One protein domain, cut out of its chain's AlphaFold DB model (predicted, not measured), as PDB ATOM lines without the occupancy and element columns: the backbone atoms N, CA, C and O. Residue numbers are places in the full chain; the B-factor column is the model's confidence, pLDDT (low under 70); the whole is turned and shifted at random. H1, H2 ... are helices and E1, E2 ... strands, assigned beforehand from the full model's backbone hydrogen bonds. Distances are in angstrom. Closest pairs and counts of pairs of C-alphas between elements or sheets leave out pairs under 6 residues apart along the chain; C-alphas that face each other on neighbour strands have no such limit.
ATOM      1  N   ALA A 155     246.587 275.943 250.534       94.56
ATOM      2  CA  ALA A 155     245.331 275.270 250.232       94.56
ATOM      3  C   ALA A 155     245.497 274.029 249.353       94.56
ATOM      4  O   ALA A 155     244.857 273.017 249.627       94.56
ATOM      5  N   THR A 156     246.378 274.065 248.346       95.50
ATOM      6  CA  THR A 156     246.660 272.905 247.479       95.50
ATOM      7  C   THR A 156     247.104 271.707 248.314       95.50
ATOM      8  O   THR A 156     246.453 270.664 248.305       95.50
ATOM      9  N   THR A 157     248.162 271.885 249.102       96.25
ATOM     10  CA  THR A 157     248.706 270.825 249.952       96.25
ATOM     11  C   THR A 157     247.678 270.363 250.982       96.25
ATOM     12  O   THR A 157     247.520 269.167 251.207       96.25
ATOM     13  N   ALA A 158     246.934 271.284 251.597       96.50
ATOM     14  CA  ALA A 158     245.910 270.933 252.576       96.50
ATOM     15  C   ALA A 158     244.780 270.074 251.965       96.50
ATOM     16  O   ALA A 158     244.408 269.060 252.554       96.50
ATOM     17  N   ILE A 159     244.307 270.405 250.758       97.25
ATOM     18  CA  ILE A 159     243.300 269.620 250.023       97.25
ATOM     19  C   ILE A 159     243.840 268.250 249.617       97.25
ATOM     20  O   ILE A 159     243.143 267.250 249.758       97.25
ATOM     21  N   GLN A 160     245.085 268.166 249.162       96.75
ATOM     22  CA  GLN A 160     245.718 266.884 248.852       96.75
ATOM     23  C   GLN A 160     245.796 265.968 250.082       96.75
ATOM     24  O   GLN A 160     245.559 264.764 249.991       96.75
ATOM     25  N   ARG A 161     246.043 266.538 251.267       96.31
ATOM     26  CA  ARG A 161     245.983 265.790 252.532       96.31
ATOM     27  C   ARG A 161     244.555 265.349 252.872       96.31
ATOM     28  O   ARG A 161     244.378 264.247 253.387       96.31
ATOM     29  N   VAL A 162     243.541 266.171 252.573       96.56
ATOM     30  CA  VAL A 162     242.120 265.776 252.687       96.56
ATOM     31  C   VAL A 162     241.840 264.579 251.776       96.56
ATOM     32  O   VAL A 162     241.261 263.598 252.237       96.56
ATOM     33  N   ALA A 163     242.306 264.625 250.524       96.69
ATOM     34  CA  ALA A 163     242.154 263.549 249.548       96.69
ATOM     35  C   ALA A 163     242.819 262.249 250.019       96.69
ATOM     36  O   ALA A 163     242.164 261.209 250.042       96.69
ATOM     37  N   ALA A 164     244.052 262.320 250.531       96.19
ATOM     38  CA  ALA A 164     244.733 261.176 251.136       96.19
ATOM     39  C   ALA A 164     243.902 260.554 252.265       96.19
ATOM     40  O   ALA A 164     243.591 259.363 252.260       96.19
ATOM     41  N   ARG A 165     243.435 261.362 253.217       94.25
ATOM     42  CA  ARG A 165     242.591 260.835 254.293       94.25
ATOM     43  C   ARG A 165     241.201 260.388 253.818       94.25
ATOM     44  O   ARG A 165     240.472 259.768 254.598       94.25
ATOM     45  N   THR A 166     240.781 260.755 252.610       92.56
ATOM     46  CA  THR A 166     239.558 260.246 251.974       92.56
ATOM     47  C   THR A 166     239.777 258.908 251.290       92.56
ATOM     48  O   THR A 166     238.939 258.029 251.463       92.56
ATOM     49  N   ALA A 167     240.951 258.703 250.699       92.31
ATOM     50  CA  ALA A 167     241.411 257.419 250.178       92.31
ATOM     51  C   ALA A 167     241.745 256.376 251.270       92.31
ATOM     52  O   ALA A 167     242.092 255.245 250.951       92.31
ATOM     53  N   GLY A 168     241.640 256.734 252.555       91.81
ATOM     54  CA  GLY A 168     241.796 255.806 253.683       91.81
ATOM     55  C   GLY A 168     243.135 255.887 254.416       91.81
ATOM     56  O   GLY A 168     243.323 255.170 255.396       91.81
ATOM     57  N   TYR A 169     244.041 256.783 254.012       92.94
ATOM     58  CA  TYR A 169     245.289 257.010 254.742       92.94
ATOM     59  C   TYR A 169     245.027 257.610 256.131       92.94
ATOM     60  O   TYR A 169     244.130 258.445 256.314       92.94
ATOM     61  N   THR A 170     245.837 257.222 257.118       92.00
ATOM     62  CA  THR A 170     245.792 257.839 258.450       92.00
ATOM     63  C   THR A 170     246.208 259.309 258.381       92.00
ATOM     64  O   THR A 170     246.800 259.776 257.404       92.00
ATOM     65  N   GLN A 171     245.911 260.072 259.435       88.88
ATOM     66  CA  GLN A 171     246.323 261.472 259.499       88.88
ATOM     67  C   GLN A 171     247.843 261.624 259.374       88.88
ATOM     68  O   GLN A 171     248.294 262.479 258.618       88.88
ATOM     69  N   GLU A 172     248.617 260.769 260.041       91.62
ATOM     70  CA  GLU A 172     250.080 260.769 259.967       91.62
ATOM     71  C   GLU A 172     250.581 260.425 258.560       91.62
ATOM     72  O   GLU A 172     251.365 261.177 257.984       91.62
ATOM     73  N   GLN A 173     250.044 259.367 257.945       91.81
ATOM     74  CA  GLN A 173     250.388 258.989 256.570       91.81
ATOM     75  C   GLN A 173     250.059 260.100 255.569       91.81
ATOM     76  O   GLN A 173     250.827 260.344 254.641       91.81
ATOM     77  N   SER A 174     248.952 260.820 255.782       92.00
ATOM     78  CA  SER A 174     248.549 261.923 254.906       92.00
ATOM     79  C   SER A 174     249.552 263.079 254.883       92.00
ATOM     80  O   SER A 174     249.516 263.874 253.953       92.00
ATOM     81  N   LEU A 175     250.455 263.185 255.866       90.00
ATOM     82  CA  LEU A 175     251.501 264.212 255.893       90.00
ATOM     83  C   LEU A 175     252.700 263.868 254.997       90.00
ATOM     84  O   LEU A 175     253.455 264.772 254.638       90.00
ATOM     85  N   GLY A 176     252.863 262.598 254.614       91.56
ATOM     86  CA  GLY A 176     253.943 262.145 253.743       91.56
ATOM     87  C   GLY A 176     253.802 262.698 252.325       91.56
ATOM     88  O   GLY A 176     252.779 262.496 251.672       91.56
ATOM     89  N   GLN A 177     254.844 263.368 251.829       89.50
ATOM     90  CA  GLN A 177     254.848 264.013 250.508       89.50
ATOM     91  C   GLN A 177     254.497 263.051 249.368       89.50
ATOM     92  O   GLN A 177     253.619 263.352 248.562       89.50
ATOM     93  N   ASN A 178     255.078 261.853 249.387       90.38
ATOM     94  CA  ASN A 178     254.822 260.811 248.390       90.38
ATOM     95  C   ASN A 178     253.372 260.307 248.381       90.38
ATOM     96  O   ASN A 178     252.967 259.681 247.409       90.38
ATOM     97  N   VAL A 179     252.605 260.538 249.453       90.81
ATOM     98  CA  VAL A 179     251.207 260.106 249.572       90.81
ATOM     99  C   VAL A 179     250.283 261.181 249.020       90.81
ATOM    100  O   VAL A 179     249.520 260.928 248.094       90.81
ATOM    101  N   TYR A 180     250.343 262.402 249.560       88.38
ATOM    102  CA  TYR A 180     249.368 263.427 249.183       88.38
ATOM    103  C   TYR A 180     249.594 263.973 247.760       88.38
ATOM    104  O   TYR A 180     248.652 264.443 247.127       88.38
ATOM    105  N   GLN A 181     250.808 263.879 247.210       90.38
ATOM    106  CA  GLN A 181     251.075 264.298 245.829       90.38
ATOM    107  C   GLN A 181     250.488 263.350 244.769       90.38
ATOM    108  O   GLN A 181     250.451 263.710 243.598       90.38
ATOM    109  N   GLN A 182     249.968 262.181 245.164       91.81
ATOM    110  CA  GLN A 182     249.271 261.256 244.257       91.81
ATOM    111  C   GLN A 182     247.886 261.768 243.833       91.81
ATOM    112  O   GLN A 182     247.276 261.213 242.920       91.81
ATOM    113  N   PHE A 183     247.376 262.809 244.497       92.75
ATOM    114  CA  PHE A 183     246.061 263.382 244.234       92.75
ATOM    115  C   PHE A 183     246.196 264.667 243.421       92.75
ATOM    116  O   PHE A 183     246.834 265.639 243.848       92.75
ATOM    117  N   THR A 184     245.547 264.692 242.262       95.38
ATOM    118  CA  THR A 184     245.619 265.824 241.335       95.38
ATOM    119  C   THR A 184     244.410 266.724 241.525       95.38
ATOM    120  O   THR A 184     243.273 266.300 241.325       95.38
ATOM    121  N   ILE A 185     244.642 267.988 241.882       96.00
ATOM    122  CA  ILE A 185     243.573 268.987 241.978       96.00
ATOM    123  C   ILE A 185     243.255 269.496 240.570       96.00
ATOM    124  O   ILE A 185     244.076 270.170 239.957       96.00
ATOM    125  N   ILE A 186     242.056 269.188 240.076       96.44
ATOM    126  CA  ILE A 186     241.553 269.659 238.777       96.44
ATOM    127  C   ILE A 186     241.104 271.115 238.897       96.44
ATOM    128  O   ILE A 186     241.449 271.964 238.077       96.44
ATOM    129  N   ARG A 187     240.323 271.410 239.939       95.56
ATOM    130  CA  ARG A 187     239.785 272.743 240.207       95.56
ATOM    131  C   ARG A 187     239.706 272.967 241.707       95.56
ATOM    132  O   ARG A 187     239.321 272.070 242.446       95.56
ATOM    133  N   ARG A 188     240.030 274.181 242.148       95.62
ATOM    134  CA  ARG A 188     239.833 274.646 243.523       95.62
ATOM    135  C   ARG A 188     239.065 275.958 243.506       95.62
ATOM    136  O   ARG A 188     239.378 276.844 242.717       95.62
ATOM    137  N   THR A 189     238.114 276.093 244.416       96.12
ATOM    138  CA  THR A 189     237.287 277.286 244.564       96.12
ATOM    139  C   THR A 189     237.173 277.636 246.044       96.12
ATOM    140  O   THR A 189     236.752 276.811 246.857       96.12
ATOM    141  N   ALA A 190     237.593 278.848 246.405       96.12
ATOM    142  CA  ALA A 190     237.310 279.430 247.714       96.12
ATOM    143  C   ALA A 190     235.846 279.877 247.761       96.12
ATOM    144  O   ALA A 190     235.295 280.300 246.744       96.12
ATOM    145  N   GLY A 191     235.206 279.762 248.918       96.31
ATOM    146  CA  GLY A 191     233.822 280.176 249.058       96.31
ATOM    147  C   GLY A 191     233.268 279.995 250.456       96.31
ATOM    148  O   GLY A 191     233.991 279.842 251.447       96.31
ATOM    149  N   ARG A 192     231.941 279.995 250.515       96.31
ATOM    150  CA  ARG A 192     231.154 279.863 251.735       96.31
ATOM    151  C   ARG A 192     230.281 278.632 251.674       96.31
ATOM    152  O   ARG A 192     229.773 278.267 250.616       96.31
ATOM    153  N   ILE A 193     230.112 277.993 252.823       95.50
ATOM    154  CA  ILE A 193     229.402 276.726 252.926       95.50
ATOM    155  C   ILE A 193     228.315 276.782 254.000       95.50
ATOM    156  O   ILE A 193     228.464 277.414 255.050       95.50
ATOM    157  N   TRP A 194     227.201 276.118 253.713       94.94
ATOM    158  CA  TRP A 194     226.043 275.996 254.588       94.94
ATOM    159  C   TRP A 194     225.585 274.550 254.656       94.94
ATOM    160  O   TRP A 194     225.840 273.747 253.757       94.94
ATOM    161  N   GLY A 195     224.849 274.255 255.720       92.69
ATOM    162  CA  GLY A 195     224.179 272.979 255.902       92.69
ATOM    163  C   GLY A 195     224.794 272.149 257.013       92.69
ATOM    164  O   GLY A 195     225.802 272.506 257.622       92.69
ATOM    165  N   ASN A 196     224.157 271.023 257.301       91.38
ATOM    166  CA  ASN A 196     224.675 270.069 258.268       91.38
ATOM    167  C   ASN A 196     225.720 269.173 257.589       91.38
ATOM    168  O   ASN A 196     225.394 268.397 256.691       91.38
ATOM    169  N   MET A 197     226.973 269.249 258.036       92.62
ATOM    170  CA  MET A 197     228.070 268.429 257.518       92.62
ATOM    171  C   MET A 197     228.809 267.727 258.648       92.62
ATOM    172  O   MET A 197     228.833 268.186 259.790       92.62
ATOM    173  N   THR A 198     229.424 266.595 258.331       93.69
ATOM    174  CA  THR A 198     230.344 265.935 259.254       93.69
ATOM    175  C   THR A 198     231.711 266.595 259.141       93.69
ATOM    176  O   THR A 198     232.302 266.607 258.064       93.69
ATOM    177  N   VAL A 199     232.208 267.125 260.258       95.12
ATOM    178  CA  VAL A 199     233.541 267.722 260.368       95.12
ATOM    179  C   VAL A 199     234.478 266.702 260.998       95.12
ATOM    180  O   VAL A 199     234.207 266.232 262.109       95.12
ATOM    181  N   ARG A 200     235.561 266.346 260.303       94.81
ATOM    182  CA  ARG A 200     236.632 265.509 260.864       94.81
ATOM    183  C   ARG A 200     237.715 266.405 261.455       94.81
ATOM    184  O   ARG A 200     238.223 267.290 260.774       94.81
ATOM    185  N   TYR A 201     238.060 266.154 262.711       94.94
ATOM    186  CA  TYR A 201     239.030 266.926 263.486       94.94
ATOM    187  C   TYR A 201     240.367 266.187 263.620       94.94
ATOM    188  O   TYR A 201     240.456 264.988 263.350       94.94
ATOM    189  N   ALA A 202     241.404 266.898 264.070       92.25
ATOM    190  CA  ALA A 202     242.743 266.332 264.268       92.25
ATOM    191  C   ALA A 202     242.828 265.296 265.404       92.25
ATOM    192  O   ALA A 202     243.792 264.546 265.479       92.25
ATOM    193  N   ASP A 203     241.826 265.234 266.287       91.75
ATOM    194  CA  ASP A 203     241.694 264.188 267.312       91.75
ATOM    195  C   ASP A 203     241.089 262.881 266.753       91.75
ATOM    196  O   ASP A 203     240.721 261.985 267.513       91.75
ATOM    197  N   GLY A 204     240.921 262.792 265.428       90.00
ATOM    198  CA  GLY A 204     240.306 261.668 264.725       90.00
ATOM    199  C   GLY A 204     238.779 261.623 264.826       90.00
ATOM    200  O   GLY A 204     238.144 260.796 264.167       90.00
ATOM    201  N   ARG A 205     238.146 262.506 265.612       91.31
ATOM    202  CA  ARG A 205     236.691 262.489 265.782       91.31
ATOM    203  C   ARG A 205     236.005 263.127 264.582       91.31
ATOM    204  O   ARG A 205     236.391 264.191 264.106       91.31
ATOM    205  N   SER A 206     234.925 262.489 264.147       92.81
ATOM    206  CA  SER A 206     234.014 263.006 263.126       92.81
ATOM    207  C   SER A 206     232.707 263.405 263.791       92.81
ATOM    208  O   SER A 206     232.083 262.583 264.462       92.81
ATOM    209  N   VAL A 207     232.309 264.670 263.666       92.38
ATOM    210  CA  VAL A 207     231.164 265.207 264.409       92.38
ATOM    211  C   VAL A 207     230.281 266.036 263.489       92.38
ATOM    212  O   VAL A 207     230.805 266.881 262.762       92.38
ATOM    213  N   PRO A 208     228.952 265.850 263.519       92.56
ATOM    214  CA  PRO A 208     228.060 266.711 262.765       92.56
ATOM    215  C   PRO A 208     228.099 268.140 263.323       92.56
ATOM    216  O   PRO A 208     228.041 268.367 264.540       92.56
ATOM    217  N   ARG A 209     228.191 269.103 262.411       93.69
ATOM    218  CA  ARG A 209     228.123 270.540 262.674       93.69
ATOM    219  C   ARG A 209     227.192 271.193 261.674       93.69
ATOM    220  O   ARG A 209     227.140 270.792 260.511       93.69
ATOM    221  N   ARG A 210     226.480 272.209 262.140       94.00
ATOM    222  CA  ARG A 210     225.740 273.119 261.282       94.00
ATOM    223  C   ARG A 210     226.702 274.199 260.813       94.00
ATOM    224  O   ARG A 210     227.218 274.947 261.636       94.00
ATOM    225  N   LEU A 211     226.908 274.267 259.507       94.06
ATOM    226  CA  LEU A 211     227.672 275.319 258.857       94.06
ATOM    227  C   LEU A 211     226.725 276.452 258.455       94.06
ATOM    228  O   LEU A 211     225.610 276.209 257.973       94.06
ATOM    229  N   ASN A 212     227.150 277.688 258.688       93.50
ATOM    230  CA  ASN A 212     226.365 278.886 258.434       93.50
ATOM    231  C   ASN A 212     227.246 279.998 257.860       93.50
ATOM    232  O   ASN A 212     227.685 280.886 258.588       93.50
ATOM    233  N   SER A 213     227.451 279.976 256.540       94.88
ATOM    234  CA  SER A 213     228.301 280.945 255.831       94.88
ATOM    235  C   SER A 213     229.784 280.829 256.210       94.88
ATOM    236  O   SER A 213     230.551 281.797 256.131       94.88
ATOM    237  N   ASP A 214     230.194 279.629 256.623       95.31
ATOM    238  CA  ASP A 214     231.566 279.336 257.021       95.31
ATOM    239  C   ASP A 214     232.489 279.353 255.806       95.31
ATOM    240  O   ASP A 214     232.129 278.879 254.727       95.31
ATOM    241  N   ARG A 215     233.701 279.891 255.974       96.50
ATOM    242  CA  ARG A 215     234.698 279.908 254.900       96.50
ATOM    243  C   ARG A 215     235.234 278.503 254.651       96.50
ATOM    244  O   ARG A 215     235.770 277.865 255.563       96.50
ATOM    245  N   ALA A 216     235.154 278.053 253.407       97.44
ATOM    246  CA  ALA A 216     235.596 276.733 252.989       97.44
ATOM    247  C   ALA A 216     236.278 276.770 251.616       97.44
ATOM    248  O   ALA A 216     236.175 277.737 250.860       97.44
ATOM    249  N   TYR A 217     236.993 275.699 251.305       97.69
ATOM    250  CA  TYR A 217     237.401 275.358 249.953       97.69
ATOM    251  C   TYR A 217     236.525 274.221 249.440       97.69
ATOM    252  O   TYR A 217     236.275 273.262 250.171       97.69
ATOM    253  N   GLN A 218     236.110 274.325 248.182       97.69
ATOM    254  CA  GLN A 218     235.626 273.219 247.365       97.69
ATOM    255  C   GLN A 218     236.730 272.863 246.367       97.69
ATOM    256  O   GLN A 218     237.342 273.755 245.775       97.69
ATOM    257  N   ALA A 219     236.998 271.578 246.173       97.38
ATOM    258  CA  ALA A 219     237.974 271.135 245.194       97.38
ATOM    259  C   ALA A 219     237.528 269.872 244.473       97.38
ATOM    260  O   ALA A 219     237.108 268.909 245.102       97.38
ATOM    261  N   GLU A 220     237.666 269.875 243.155       97.31
ATOM    262  CA  GLU A 220     237.521 268.693 242.319       97.31
ATOM    263  C   GLU A 220     238.885 268.005 242.229       97.31
ATOM    264  O   GLU A 220     239.866 268.604 241.774       97.31
ATOM    265  N   VAL A 221     238.962 266.770 242.717       97.12
ATOM    266  CA  VAL A 221     240.217 266.035 242.886       97.12
ATOM    267  C   VAL A 221     240.137 264.703 242.162       97.12
ATOM    268  O   VAL A 221     239.188 263.948 242.357       97.12
ATOM    269  N   ARG A 222     241.155 264.404 241.353       96.75
ATOM    270  CA  ARG A 222     241.354 263.094 240.735       96.75
ATOM    271  C   ARG A 222     242.199 262.206 241.642       96.75
ATOM    272  O   ARG A 222     243.291 262.605 242.054       96.75
ATOM    273  N   PHE A 223     241.681 261.020 241.922       93.75
ATOM    274  CA  PHE A 223     242.307 259.990 242.740       93.75
ATOM    275  C   PHE A 223     243.203 259.079 241.892       93.75
ATOM    276  O   PHE A 223     243.158 259.102 240.660       93.75
ATOM    277  N   SER A 224     244.053 258.298 242.559       88.12
ATOM    278  CA  SER A 224     245.055 257.435 241.920       88.12
ATOM    279  C   SER A 224     244.457 256.291 241.096       88.12
ATOM    280  O   SER A 224     245.087 255.818 240.156       88.12
ATOM    281  N   ASP A 225     243.234 255.873 241.404       87.56
ATOM    282  CA  ASP A 225     242.445 254.898 240.642       87.56
ATOM    283  C   ASP A 225     241.686 255.527 239.453       87.56
ATOM    284  O   ASP A 225     240.966 254.838 238.730       87.56
ATOM    285  N   GLY A 226     241.850 256.835 239.234       89.44
ATOM    286  CA  GLY A 226     241.305 257.570 238.098       89.44
ATOM    287  C   GLY A 226     239.928 258.195 238.318       89.44
ATOM    288  O   GLY A 226     239.509 258.981 237.463       89.44
ATOM    289  N   HIS A 227     239.233 257.922 239.429       93.69
ATOM    290  CA  HIS A 227     237.954 258.588 239.696       93.69
ATOM    291  C   HIS A 227     238.159 260.036 240.155       93.69
ATOM    292  O   HIS A 227     239.222 260.424 240.641       93.69
ATOM    293  N   THR A 228     237.113 260.845 240.005       95.50
ATOM    294  CA  THR A 228     237.100 262.237 240.452       95.50
ATOM    295  C   THR A 228     236.059 262.411 241.550       95.50
ATOM    296  O   THR A 228     234.915 261.989 241.386       95.50
ATOM    297  N   GLU A 229     236.431 263.069 242.646       93.06
ATOM    298  CA  GLU A 229     235.526 263.407 243.747       93.06
ATOM    299  C   GLU A 229     235.609 264.903 244.074       93.06
ATOM    300  O   GLU A 229     236.656 265.540 243.935       93.06
ATOM    301  N   THR A 230     234.493 265.480 244.527       95.81
ATOM    302  CA  THR A 230     234.472 266.846 245.062       95.81
ATOM    303  C   THR A 230     234.674 266.822 246.571       95.81
ATOM    304  O   THR A 230     233.838 266.304 247.311       95.81
ATOM    305  N   LEU A 231     235.762 267.430 247.032       96.38
ATOM    306  CA  LEU A 231     236.132 267.531 248.436       96.38
ATOM    307  C   LEU A 231     235.856 268.930 248.983       96.38
ATOM    308  O   LEU A 231     235.943 269.929 248.266       96.38
ATOM    309  N   TYR A 232     235.571 268.992 250.283       97.25
ATOM    310  CA  TYR A 232     235.313 270.232 251.005       97.25
ATOM    311  C   TYR A 232     236.181 270.308 252.264       97.25
ATOM    312  O   TYR A 232     236.399 269.304 252.945       97.25
ATOM    313  N   MET A 233     236.662 271.505 252.596       97.69
ATOM    314  CA  MET A 233     237.531 271.731 253.754       97.69
ATOM    315  C   MET A 233     237.318 273.129 254.335       97.69
ATOM    316  O   MET A 233     237.241 274.099 253.585       97.69
ATOM    317  N   LEU A 234     237.270 273.261 255.662       97.75
ATOM    318  CA  LEU A 234     237.173 274.568 256.324       97.75
ATOM    319  C   LEU A 234     238.480 275.355 256.199       97.75
ATOM    320  O   LEU A 234     239.551 274.837 256.511       97.75
ATOM    321  N   GLN A 235     238.394 276.640 255.848       96.94
ATOM    322  CA  GLN A 235     239.574 277.509 255.768       96.94
ATOM    323  C   GLN A 235     240.160 277.791 257.155       96.94
ATOM    324  O   GLN A 235     241.367 277.739 257.334       96.94
ATOM    325  N   GLY A 236     239.319 278.034 258.166       94.31
ATOM    326  CA  GLY A 236     239.792 278.460 259.491       94.31
ATOM    327  C   GLY A 236     240.591 277.410 260.276       94.31
ATOM    328  O   GLY A 236     241.298 277.764 261.210       94.31
ATOM    329  N   CYS A 237     240.489 276.126 259.920       94.94
ATOM    330  CA  CYS A 237     241.112 275.028 260.674       94.94
ATOM    331  C   CYS A 237     241.648 273.875 259.811       94.94
ATOM    332  O   CYS A 237     242.218 272.928 260.352       94.94
ATOM    333  N   GLY A 238     241.442 273.907 258.491       95.31
ATOM    334  CA  GLY A 238     241.835 272.825 257.584       95.31
ATOM    335  C   GLY A 238     241.098 271.504 257.817       95.31
ATOM    336  O   GLY A 238     241.551 270.470 257.336       95.31
ATOM    337  N   ASN A 239     240.003 271.523 258.580       96.75
ATOM    338  CA  ASN A 239     239.238 270.325 258.908       96.75
ATOM    339  C   ASN A 239     238.409 269.860 257.713       96.75
ATOM    340  O   ASN A 239     237.811 270.671 256.995       96.75
ATOM    341  N   ASP A 240     238.335 268.543 257.552       95.12
ATOM    342  CA  ASP A 240     237.642 267.919 256.429       95.12
ATOM    343  C   ASP A 240     236.138 268.017 256.614       95.12
ATOM    344  O   ASP A 240     235.614 267.757 257.703       95.12
ATOM    345  N   LEU A 241     235.442 268.316 255.525       95.19
ATOM    346  CA  LEU A 241     233.995 268.373 255.489       95.19
ATOM    347  C   LEU A 241     233.462 267.239 254.622       95.19
ATOM    348  O   LEU A 241     233.806 267.114 253.448       95.19
ATOM    349  N   ARG A 242     232.585 266.420 255.201       91.31
ATOM    350  CA  ARG A 242     231.880 265.357 254.483       91.31
ATOM    351  C   ARG A 242     230.386 265.610 254.491       91.31
ATOM    352  O   ARG A 242     229.770 265.740 255.553       91.31
ATOM    353  N   TYR A 243     229.815 265.660 253.294       86.31
ATOM    354  CA  TYR A 243     228.374 265.634 253.112       86.31
ATOM    355  C   TYR A 243     227.867 264.186 253.100       86.31
ATOM    356  O   TYR A 243     228.551 263.284 252.621       86.31
ATOM    357  N   GLY A 244     226.661 263.958 253.620       80.69
ATOM    358  CA  GLY A 244     226.027 262.640 253.662       80.69
ATOM    359  C   GLY A 244     226.028 261.988 255.047       80.69
ATOM    360  O   GLY A 244     226.022 262.660 256.078       80.69
ATOM    361  N   GLY A 245     225.952 260.654 255.079       84.12
ATOM    362  CA  GLY A 245     225.826 259.887 256.328       84.12
ATOM    363  C   GLY A 245     224.605 260.302 257.158       84.12
ATOM    364  O   GLY A 245     223.537 260.535 256.592       84.12
ATOM    365  N   ILE A 246     224.777 260.409 258.482       78.12
ATOM    366  CA  ILE A 246     223.727 260.859 259.410       78.12
ATOM    367  C   ILE A 246     223.398 262.351 259.253       78.12
ATOM    368  O   ILE A 246     222.279 262.761 259.547       78.12
ATOM    369  N   SER A 247     224.335 263.162 258.745       83.12
ATOM    370  CA  SER A 247     224.165 264.616 258.631       83.12
ATOM    371  C   SER A 247     223.001 265.019 257.725       83.12
ATOM    372  O   SER A 247     222.386 266.049 257.976       83.12
ATOM    373  N   ARG A 248     222.646 264.179 256.741       82.50
ATOM    374  CA  ARG A 248     221.512 264.412 255.827       82.50
ATOM    375  C   ARG A 248     220.136 264.295 256.494       82.50
ATOM    376  O   ARG A 248     219.160 264.792 255.954       82.50
ATOM    377  N   TYR A 249     220.055 263.602 257.631       84.75
ATOM    378  CA  TYR A 249     218.805 263.372 258.363       84.75
ATOM    379  C   TYR A 249     218.647 264.320 259.558       84.75
ATOM    380  O   TYR A 249     217.637 264.276 260.255       84.75
ATOM    381  N   LEU A 250     219.655 265.156 259.829       85.75
ATOM    382  CA  LEU A 250     219.600 266.117 260.920       85.75
ATOM    383  C   LEU A 250     218.806 267.356 260.494       85.75
ATOM    384  O   LEU A 250     219.047 267.875 259.403       85.75
ATOM    385  N   PRO A 251     217.922 267.882 261.358       80.75
ATOM    386  CA  PRO A 251     217.162 269.088 261.052       80.75
ATOM    387  C   PRO A 251     218.107 270.279 260.846       80.75
ATOM    388  O   PRO A 251     219.033 270.502 261.633       80.75
ATOM    389  N   GLY A 252     217.893 271.060 259.788       82.44
ATOM    390  CA  GLY A 252     218.732 272.217 259.484       82.44
ATOM    391  C   GLY A 252     218.623 272.690 258.035       82.44
ATOM    392  O   GLY A 252     217.811 272.161 257.281       82.44
ATOM    393  N   PRO A 253     219.416 273.712 257.662       82.06
ATOM    394  CA  PRO A 253     219.472 274.193 256.290       82.06
ATOM    395  C   PRO A 253     220.051 273.120 255.363       82.06
ATOM    396  O   PRO A 253     220.895 272.320 255.778       82.06
ATOM    397  N   GLU A 254     219.612 273.136 254.107       84.94
ATOM    398  CA  GLU A 254     220.182 272.276 253.074       84.94
ATOM    399  C   GLU A 254     221.654 272.606 252.827       84.94
ATOM    400  O   GLU A 254     222.131 273.720 253.067       84.94
ATOM    401  N   PHE A 255     222.382 271.596 252.356       90.88
ATOM    402  CA  PHE A 255     223.761 271.771 251.944       90.88
ATOM    403  C   PHE A 255     223.846 272.717 250.749       90.88
ATOM    404  O   PHE A 255     223.182 272.516 249.733       90.88
ATOM    405  N   ARG A 256     224.710 273.724 250.863       93.56
ATOM    406  CA  ARG A 256     224.985 274.671 249.786       93.56
ATOM    407  C   ARG A 256     226.425 275.142 249.864       93.56
ATOM    408  O   ARG A 256     226.929 275.410 250.952       93.56
ATOM    409  N   PHE A 257     227.048 275.308 248.706       95.44
ATOM    410  CA  PHE A 257     228.328 275.985 248.560       95.44
ATOM    411  C   PHE A 257     228.162 277.154 247.588       95.44
ATOM    412  O   PHE A 257     227.581 276.984 246.517       95.44
ATOM    413  N   GLU A 258     228.662 278.328 247.958       96.69
ATOM    414  CA  GLU A 258     228.713 279.506 247.092       96.69
ATOM    415  C   GLU A 258     230.169 279.930 246.942       96.69
ATOM    416  O   GLU A 258     230.853 280.168 247.937       96.69
ATOM    417  N   ALA A 259     230.647 280.002 245.700       95.94
ATOM    418  CA  ALA A 259     231.989 280.481 245.407       95.94
ATOM    419  C   ALA A 259     232.132 281.951 245.818       95.94
ATOM    420  O   ALA A 259     231.218 282.751 245.601       95.94
ATOM    421  N   ASP A 260     233.288 282.311 246.374       92.00
ATOM    422  CA  ASP A 260     233.622 283.716 246.566       92.00
ATOM    423  C   ASP A 260     233.675 284.399 245.188       92.00
ATOM    424  O   ASP A 260     234.121 283.784 244.208       92.00
TER     425      ASP A 260
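This is residues 155 to 260 of the 364 residues of the protein "5'-nucleotidase" of Parcubacteria group bacterium GW2011_GWA1_38_7 (UniProt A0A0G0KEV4). A strongly twisted sheet of five strands curls round helix H1; its long hairpin E1 and E2 bends over sharply, and E4 closes a ring between E3 and residues 198 to 200 of E1. Short H2 packs on H1 away from the sheet, and H3 covers the opposite face near the bend of E1. The printed part has 106 residues, with three named helices and five named strands, which follow each other along the chain as H1, H2, E1, E2, E3, E4, H3 and E5; the class is mixed, helices and strands, and in the branched sheet the neighbour pairs E1 and E2, E1 and E4, E1 and E5, E2 and E3, and E3 and E4 are antiparallel. It is compact, with a radius of gyration of the C-alphas of 13.2 A and spans of 40 by 29 by 25 A.

Start at H1, residues 155 to 166, which is on the sheet and touches H2, residues 177 to 180; their closest C-alphas, of Gln 160 and Tyr 180, are 5.0 A apart. Next E1, residues 184 to 200, and E2, residues 206 to 222, form a hairpin, with N 189 and O 218 2.8 A apart; E1 bends by 125 degrees at residue 196, E2 by 126 degrees at residue 209. With E3, residues 228 to 234, and E4, residues 240 to 242, they make a meander, each strand the antiparallel neighbour of the one before: find N 219 and O 231 at 2.9 A, then N 241 and O 232 at 2.9 A. E4 also pairs with E1, N 198 and O 242 at 2.9 A. H3, residues 245 to 249, lies over E1 at a height over the sheet of 6.9 A; their closest C-alphas are Asn 196 and Ser 247, 5.5 A. The edge strand E5, residues 256 to 259, is antiparallel to E1, N 192 and O 258 at 2.8 A. Every O i to N i+4 pair is within hydrogen-bond range in H1, 0 of 1 in H3, where 1 of 2 O i to N i+3 pairs is; H2 is too short for an i+4 pair.

Find C-alpha 155 at (245.331, 275.270, 250.232); H1 runs 16.2 A from there. E1 spans 21.5 A, E2 23.6 A and E3 20.1 A. E5 ends at C-alpha 259, (231.989, 280.481, 245.407).

The farthest C-alphas, of Asn 178 and Pro 251, are 40.6 A apart. The printed part has no cut, no link is long, and no printed residue is under 70 in pLDDT.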